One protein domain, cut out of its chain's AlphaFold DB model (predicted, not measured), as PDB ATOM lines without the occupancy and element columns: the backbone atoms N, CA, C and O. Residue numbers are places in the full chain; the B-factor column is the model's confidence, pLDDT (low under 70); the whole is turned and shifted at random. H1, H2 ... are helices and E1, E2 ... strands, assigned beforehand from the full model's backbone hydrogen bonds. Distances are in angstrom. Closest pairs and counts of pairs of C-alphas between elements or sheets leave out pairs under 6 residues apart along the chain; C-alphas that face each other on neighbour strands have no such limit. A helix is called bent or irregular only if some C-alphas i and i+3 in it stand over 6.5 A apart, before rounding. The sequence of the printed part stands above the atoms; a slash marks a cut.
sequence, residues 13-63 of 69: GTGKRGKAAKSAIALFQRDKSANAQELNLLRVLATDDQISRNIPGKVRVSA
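Overview. This is residues 13 to 63 of the 69 residues of the protein "NFACT-C domain-containing protein" of Brugia pahangi (UniProt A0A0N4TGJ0). A two-helix hairpin makes the body: H1 and H2 run side by side, and the short strand E1 runs along the side of H1 away from H2, with H1 in the middle. The short helix H3 packs on residues 17 to 21 of H1, at the end of the hairpin away from the link between H1 and H2. The printed part has 51 residues, with the named elements H1, H2, H3 and E1 in that order, and its class is mostly helix. It is only just compact, close to loose, with a radius of gyration of the C-alphas of 11.4 A, and only just flat, spanning 32 by 22 by 12 A.

Along the chain. H1, residues 17 to 29, begins at C-alpha 17 (238.229, 227.399, 275.900) and is 18.7 A long. H2, residues 36 to 47, begins at C-alpha 36 (217.961, 234.801, 291.922) and is 17.5 A long. H3, residues 49 to 52, is neither bent nor irregular, but only just: C-alphas 49 and 52 are 6.4 A apart. E1, residues 59 to 62, is 9.5 A long and ends at C-alpha 62 (239.957, 239.148, 282.073).

Arrangement. H1 and H2 form a helical hairpin: they touch, opposite ways at a shallow tilt of 14 degrees, and their closest C-alphas, of Gln 29 and Leu 39, are 5.8 A apart. H1 touches H3 with residues 17 to 21 alone; the closest C-alphas, of Gly 18 and Ser 52, are 5.0 A apart. H2 and H3 are close but not clearly touching, with the C-alphas of Leu 45 and Ile 51 closest at 7.5 A. E1 pairs with no named strand; its closest C-alpha to H1 is that of Val 61, 5.8 A from that of Ala 20. E1 is apart from H2 and from H3. Every O i to N i+4 pair is within hydrogen-bond range in H1, and 7 of 8 are in H2; H3 is too short for such a pair, and its 1 pair of O i to N i+3 is not within range.

Size, cuts and confidence. The C-alphas farthest apart, of Thr 14 and Gln 37, are 33.2 A apart. The printed part has no cut; the link from H2 to H3 is tight, and those from H1 to H2 and from H3 to E1 are short. The mean pLDDT of the printed part is 85.5, and no printed residue is under 70.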
ATOM      1  N   GLY A  13     246.081 233.874 275.621       85.62
ATOM      2  CA  GLY A  13     246.768 233.275 276.765       85.62
ATOM      3  C   GLY A  13     246.901 231.758 276.644       85.62
ATOM      4  O   GLY A  13     246.715 231.188 275.580       85.62
ATOM      5  N   THR A  14     247.203 231.063 277.738       83.00
ATOM      6  CA  THR A  14     247.437 229.602 277.724       83.00
ATOM      7  C   THR A  14     246.214 228.768 278.128       83.00
ATOM      8  O   THR A  14     246.278 227.541 278.180       83.00
ATOM      9  N   GLY A  15     245.076 229.404 278.419       80.38
ATOM     10  CA  GLY A  15     243.876 228.725 278.909       80.38
ATOM     11  C   GLY A  15     243.094 227.973 277.826       80.38
ATOM     12  O   GLY A  15     242.983 228.408 276.677       80.38
ATOM     13  N   LYS A  16     242.504 226.832 278.208       87.06
ATOM     14  CA  LYS A  16     241.558 226.079 277.367       87.06
ATOM     15  C   LYS A  16     240.208 226.806 277.302       87.06
ATOM     16  O   LYS A  16     239.731 227.298 278.325       87.06
ATOM     17  N   ARG A  17     239.544 226.768 276.141       86.19
ATOM     18  CA  ARG A  17     238.229 227.399 275.900       86.19
ATOM     19  C   ARG A  17     237.156 227.019 276.928       86.19
ATOM     20  O   ARG A  17     236.475 227.893 277.448       86.19
ATOM     21  N   GLY A  18     237.074 225.740 277.313       86.12
ATOM     22  CA  GLY A  18     236.114 225.272 278.323       86.12
ATOM     23  C   GLY A  18     236.383 225.837 279.719       86.12
ATOM     24  O   GLY A  18     235.460 226.250 280.416       86.12
ATOM     25  N   LYS A  19     237.661 225.943 280.112       87.06
ATOM     26  CA  LYS A  19     238.047 226.549 281.396       87.06
ATOM     27  C   LYS A  19     237.746 228.047 281.406       87.06
ATOM     28  O   LYS A  19     237.281 228.564 282.417       87.06
ATOM     29  N   ALA A  20     237.970 228.726 280.281       88.31
ATOM     30  CA  ALA A  20     237.613 230.128 280.123       88.31
ATOM     31  C   ALA A  20     236.091 230.341 280.224       88.31
ATOM     32  O   ALA A  20     235.658 231.186 280.999       88.31
ATOM     33  N   ALA A  21     235.279 229.522 279.543       88.62
ATOM     34  CA  ALA A  21     233.815 229.579 279.633       88.62
ATOM     35  C   ALA A  21     233.320 229.446 281.082       88.62
ATOM     36  O   ALA A  21     232.626 230.323 281.593       88.62
ATOM     37  N   LYS A  22     233.752 228.383 281.775       87.94
ATOM     38  CA  LYS A  22     233.361 228.116 283.169       87.94
ATOM     39  C   LYS A  22     233.804 229.236 284.107       87.94
ATOM     40  O   LYS A  22     233.034 229.664 284.961       87.94
ATOM     41  N   SER A  23     235.015 229.760 283.916       88.19
ATOM     42  CA  SER A  23     235.515 230.890 284.702       88.19
ATOM     43  C   SER A  23     234.707 232.169 284.472       88.19
ATOM     44  O   SER A  23     234.522 232.927 285.418       88.19
ATOM     45  N   ALA A  24     234.231 232.425 283.252       88.81
ATOM     46  CA  ALA A  24     233.391 233.584 282.957       88.81
ATOM     47  C   ALA A  24     232.015 233.468 283.631       88.81
ATOM     48  O   ALA A  24     231.581 234.403 284.296       88.81
ATOM     49  N   ILE A  25     231.370 232.302 283.546       89.31
ATOM     50  CA  ILE A  25     230.068 232.065 284.192       89.31
ATOM     51  C   ILE A  25     230.184 232.170 285.717       89.31
ATOM     52  O   ILE A  25     229.348 232.809 286.354       89.31
ATOM     53  N   ALA A  26     231.247 231.617 286.304       87.88
ATOM     54  CA  ALA A  26     231.504 231.734 287.737       87.88
ATOM     55  C   ALA A  26     231.679 233.196 288.189       87.88
ATOM     56  O   ALA A  26     231.284 233.544 289.298       87.88
ATOM     57  N   LEU A  27     232.242 234.067 287.343       87.31
ATOM     58  CA  LEU A  27     232.308 235.504 287.632       87.31
ATOM     59  C   LEU A  27     230.921 236.141 287.624       87.31
ATOM     60  O   LEU A  27     230.604 236.911 288.525       87.31
ATOM     61  N   PHE A  28     230.089 235.797 286.643       88.06
ATOM     62  CA  PHE A  28     228.729 236.329 286.533       88.06
ATOM     63  C   PHE A  28     227.848 235.917 287.712       88.06
ATOM     64  O   PHE A  28     227.064 236.720 288.200       88.06
ATOM     65  N   GLN A  29     228.039 234.705 288.235       87.44
ATOM     66  CA  GLN A  29     227.333 234.233 289.428       87.44
ATOM     67  C   GLN A  29     227.723 234.974 290.718       87.44
ATOM     68  O   GLN A  29     226.981 234.927 291.695       87.44
ATOM     69  N   ARG A  30     228.890 235.631 290.750       85.25
ATOM     70  CA  ARG A  30     229.366 236.413 291.905       85.25
ATOM     71  C   ARG A  30     228.976 237.887 291.813       85.25
ATOM     72  O   ARG A  30     229.278 238.648 292.732       85.25
ATOM     73  N   ASP A  31     228.349 238.300 290.715       83.88
ATOM     74  CA  ASP A  31     227.923 239.679 290.531       83.88
ATOM     75  C   ASP A  31     226.784 240.017 291.506       83.88
ATOM     76  O   ASP A  31     225.764 239.334 291.560       83.88
ATOM     77  N   LYS A  32     226.954 241.091 292.285       78.81
ATOM     78  CA  LYS A  32     225.976 241.526 293.298       78.81
ATOM     79  C   LYS A  32     224.680 242.065 292.689       78.81
ATOM     80  O   LYS A  32     223.690 242.196 293.397       78.81
ATOM     81  N   SER A  33     224.689 242.393 291.398       83.50
ATOM     82  CA  SER A  33     223.508 242.837 290.653       83.50
ATOM     83  C   SER A  33     222.681 241.678 290.078       83.50
ATOM     84  O   SER A  33     221.675 241.920 289.402       83.50
ATOM     85  N   ALA A  34     223.103 240.427 290.297       83.62
ATOM     86  CA  ALA A  34     222.424 239.248 289.780       83.62
ATOM     87  C   ALA A  34     221.158 238.924 290.587       83.62
ATOM     88  O   ALA A  34     221.190 238.794 291.811       83.62
ATOM     89  N   ASN A  35     220.038 238.750 289.889       88.06
ATOM     90  CA  ASN A  35     218.786 238.284 290.476       88.06
ATOM     91  C   ASN A  35     218.817 236.756 290.685       88.06
ATOM     92  O   ASN A  35     219.507 236.030 289.965       88.06
ATOM     93  N   ALA A  36     218.011 236.233 291.612       88.62
ATOM     94  CA  ALA A  36     217.961 234.801 291.922       88.62
ATOM     95  C   ALA A  36     217.615 233.931 290.694       88.62
ATOM     96  O   ALA A  36     218.194 232.861 290.499       88.62
ATOM     97  N   GLN A  37     216.719 234.417 289.828       90.31
ATOM     98  CA  GLN A  37     216.372 233.746 288.571       90.31
ATOM     99  C   GLN A  37     217.548 233.720 287.583       90.31
ATOM    100  O   GLN A  37     217.819 232.685 286.980       90.31
ATOM    101  N   GLU A  38     218.288 234.825 287.455       89.38
ATOM    102  CA  GLU A  38     219.463 234.901 286.578       89.38
ATOM    103  C   GLU A  38     220.566 233.952 287.052       89.38
ATOM    104  O   GLU A  38     221.168 233.250 286.242       89.38
ATOM    105  N   LEU A  39     220.794 233.870 288.365       89.75
ATOM    106  CA  LEU A  39     221.737 232.916 288.948       89.75
ATOM    107  C   LEU A  39     221.353 231.471 288.633       89.75
ATOM    108  O   LEU A  39     222.231 230.658 288.345       89.75
ATOM    109  N   ASN A  40     220.059 231.146 288.657       91.19
ATOM    110  CA  ASN A  40     219.594 229.806 288.315       91.19
ATOM    111  C   ASN A  40     219.862 229.480 286.835       91.19
ATOM    112  O   ASN A  40     220.444 228.442 286.524       91.19
ATOM    113  N   LEU A  41     219.556 230.413 285.929       90.62
ATOM    114  CA  LEU A  41     219.859 230.270 284.499       90.62
ATOM    115  C   LEU A  41     221.368 230.122 284.243       90.62
ATOM    116  O   LEU A  41     221.786 229.248 283.485       90.62
ATOM    117  N   LEU A  42     222.203 230.915 284.923       90.00
ATOM    118  CA  LEU A  42     223.662 230.815 284.825       90.00
ATOM    119  C   LEU A  42     224.196 229.469 285.335       90.00
ATOM    120  O   LEU A  42     225.213 228.994 284.834       90.00
ATOM    121  N   ARG A  43     223.549 228.841 286.325       88.12
ATOM    122  CA  ARG A  43     223.928 227.501 286.811       88.12
ATOM    123  C   ARG A  43     223.608 226.412 285.796       88.12
ATOM    124  O   ARG A  43     224.454 225.557 285.570       88.12
ATOM    125  N   VAL A  44     222.438 226.471 285.162       89.12
ATOM    126  CA  VAL A  44     222.072 225.532 284.089       89.12
ATOM    127  C   VAL A  44     223.056 225.652 282.927       89.12
ATOM    128  O   VAL A  44     223.587 224.647 282.462       89.12
ATOM    129  N   LEU A  45     223.389 226.885 282.537       86.38
ATOM    130  CA  LEU A  45     224.384 227.157 281.501       86.38
ATOM    131  C   LEU A  45     225.772 226.606 281.869       86.38
ATOM    132  O   LEU A  45     226.433 226.014 281.026       86.38
ATOM    133  N   ALA A  46     226.224 226.724 283.120       83.25
ATOM    134  CA  ALA A  46     227.542 226.217 283.530       83.25
ATOM    135  C   ALA A  46     227.741 224.701 283.308       83.25
ATOM    136  O   ALA A  46     228.885 224.247 283.189       83.25
ATOM    137  N   THR A  47     226.646 223.939 283.271       82.75
ATOM    138  CA  THR A  47     226.631 222.485 283.048       82.75
ATOM    139  C   THR A  47     226.697 222.126 281.563       82.75
ATOM    140  O   THR A  47     227.098 221.016 281.219       82.75
ATOM    141  N   ASP A  48     226.351 223.060 280.677       82.50
ATOM    142  CA  ASP A  48     226.311 222.827 279.242       82.50
ATOM    143  C   ASP A  48     227.705 222.976 278.596       82.50
ATOM    144  O   ASP A  48     228.327 224.045 278.593       82.50
ATOM    145  N   ASP A  49     228.207 221.890 278.005       76.75
ATOM    146  CA  ASP A  49     229.523 221.847 277.353       76.75
ATOM    147  C   ASP A  49     229.554 222.657 276.036       76.75
ATOM    148  O   ASP A  49     230.613 223.090 275.554       76.75
ATOM    149  N   GLN A  50     228.374 222.944 275.478       81.88
ATOM    150  CA  GLN A  50     228.187 223.665 274.220       81.88
ATOM    151  C   GLN A  50     228.670 225.117 274.278       81.88
ATOM    152  O   GLN A  50     229.087 225.671 273.258       81.88
ATOM    153  N   ILE A  51     228.693 225.730 275.465       81.19
ATOM    154  CA  ILE A  51     229.006 227.157 275.642       81.19
ATOM    155  C   ILE A  51     230.425 227.502 275.184       81.19
ATOM    156  O   ILE A  51     230.703 228.613 274.734       81.19
ATOM    157  N   SER A  52     231.343 226.541 275.259       83.25
ATOM    158  CA  SER A  52     232.738 226.765 274.890       83.25
ATOM    159  C   SER A  52     233.026 226.614 273.393       83.25
ATOM    160  O   SER A  52     234.140 226.929 272.969       83.25
ATOM    161  N   ARG A  53     232.056 226.165 272.579       84.31
ATOM    162  CA  ARG A  53     232.255 225.873 271.144       84.31
ATOM    163  C   ARG A  53     232.660 227.101 270.338       84.31
ATOM    164  O   ARG A  53     233.554 227.004 269.505       84.31
ATOM    165  N   ASN A  54     232.062 228.244 270.662       82.38
ATOM    166  CA  ASN A  54     232.295 229.516 269.975       82.38
ATOM    167  C   ASN A  54     233.446 230.332 270.588       82.38
ATOM    168  O   ASN A  54     233.726 231.440 270.139       82.38
ATOM    169  N   ILE A  55     234.112 229.812 271.624       84.94
ATOM    170  CA  ILE A  55     235.229 230.495 272.277       84.94
ATOM    171  C   ILE A  55     236.542 230.079 271.598       84.94
ATOM    172  O   ILE A  55     236.813 228.875 271.487       84.94
ATOM    173  N   PRO A  56     237.395 231.042 271.199       84.00
ATOM    174  CA  PRO A  56     238.711 230.741 270.650       84.00
ATOM    175  C   PRO A  56     239.555 229.893 271.612       84.00
ATOM    176  O   PRO A  56     239.471 230.020 272.836       84.00
ATOM    177  N   GLY A  57     240.404 229.020 271.072       83.56
ATOM    178  CA  GLY A  57     241.411 228.324 271.875       83.56
ATOM    179  C   GLY A  57     242.499 229.280 272.377       83.56
ATOM    180  O   GLY A  57     242.700 230.340 271.795       83.56
ATOM    181  N   LYS A  58     243.237 228.883 273.429       85.50
ATOM    182  CA  LYS A  58     244.379 229.645 273.976       85.50
ATOM    183  C   LYS A  58     243.979 231.058 274.428       85.50
ATOM    184  O   LYS A  58     244.503 232.070 273.964       85.50
ATOM    185  N   VAL A  59     243.033 231.122 275.362       87.19
ATOM    186  CA  VAL A  59     242.502 232.386 275.893       87.19
ATOM    187  C   VAL A  59     242.463 232.393 277.416       87.19
ATOM    188  O   VAL A  59     242.312 231.362 278.072       87.19
ATOM    189  N   ARG A  60     242.584 233.588 277.987       84.56
ATOM    190  CA  ARG A  60     242.396 233.900 279.404       84.56
ATOM    191  C   ARG A  60     241.208 234.848 279.551       84.56
ATOM    192  O   ARG A  60     241.018 235.749 278.738       84.56
ATOM    193  N   VAL A  61     240.424 234.644 280.608       86.19
ATOM    194  CA  VAL A  61     239.337 235.552 280.984       86.19
ATOM    195  C   VAL A  61     239.919 236.698 281.795       86.19
ATOM    196  O   VAL A  61     240.594 236.467 282.798       86.19
ATOM    197  N   SER A  62     239.640 237.919 281.359       79.50
ATOM    198  CA  SER A  62     239.957 239.148 282.073       79.50
ATOM    199  C   SER A  62     238.652 239.869 282.392       79.50
ATOM    200  O   SER A  62     237.874 240.199 281.496       79.50
ATOM    201  N   ALA A  63     238.408 240.111 283.675       75.31
ATOM    202  CA  ALA A  63     237.297 240.927 284.136       75.31
ATOM    203  C   ALA A  63     237.812 241.892 285.209       75.31
ATOM    204  O   ALA A  63     238.613 241.473 286.046       75.31
TER     205      ALA A  63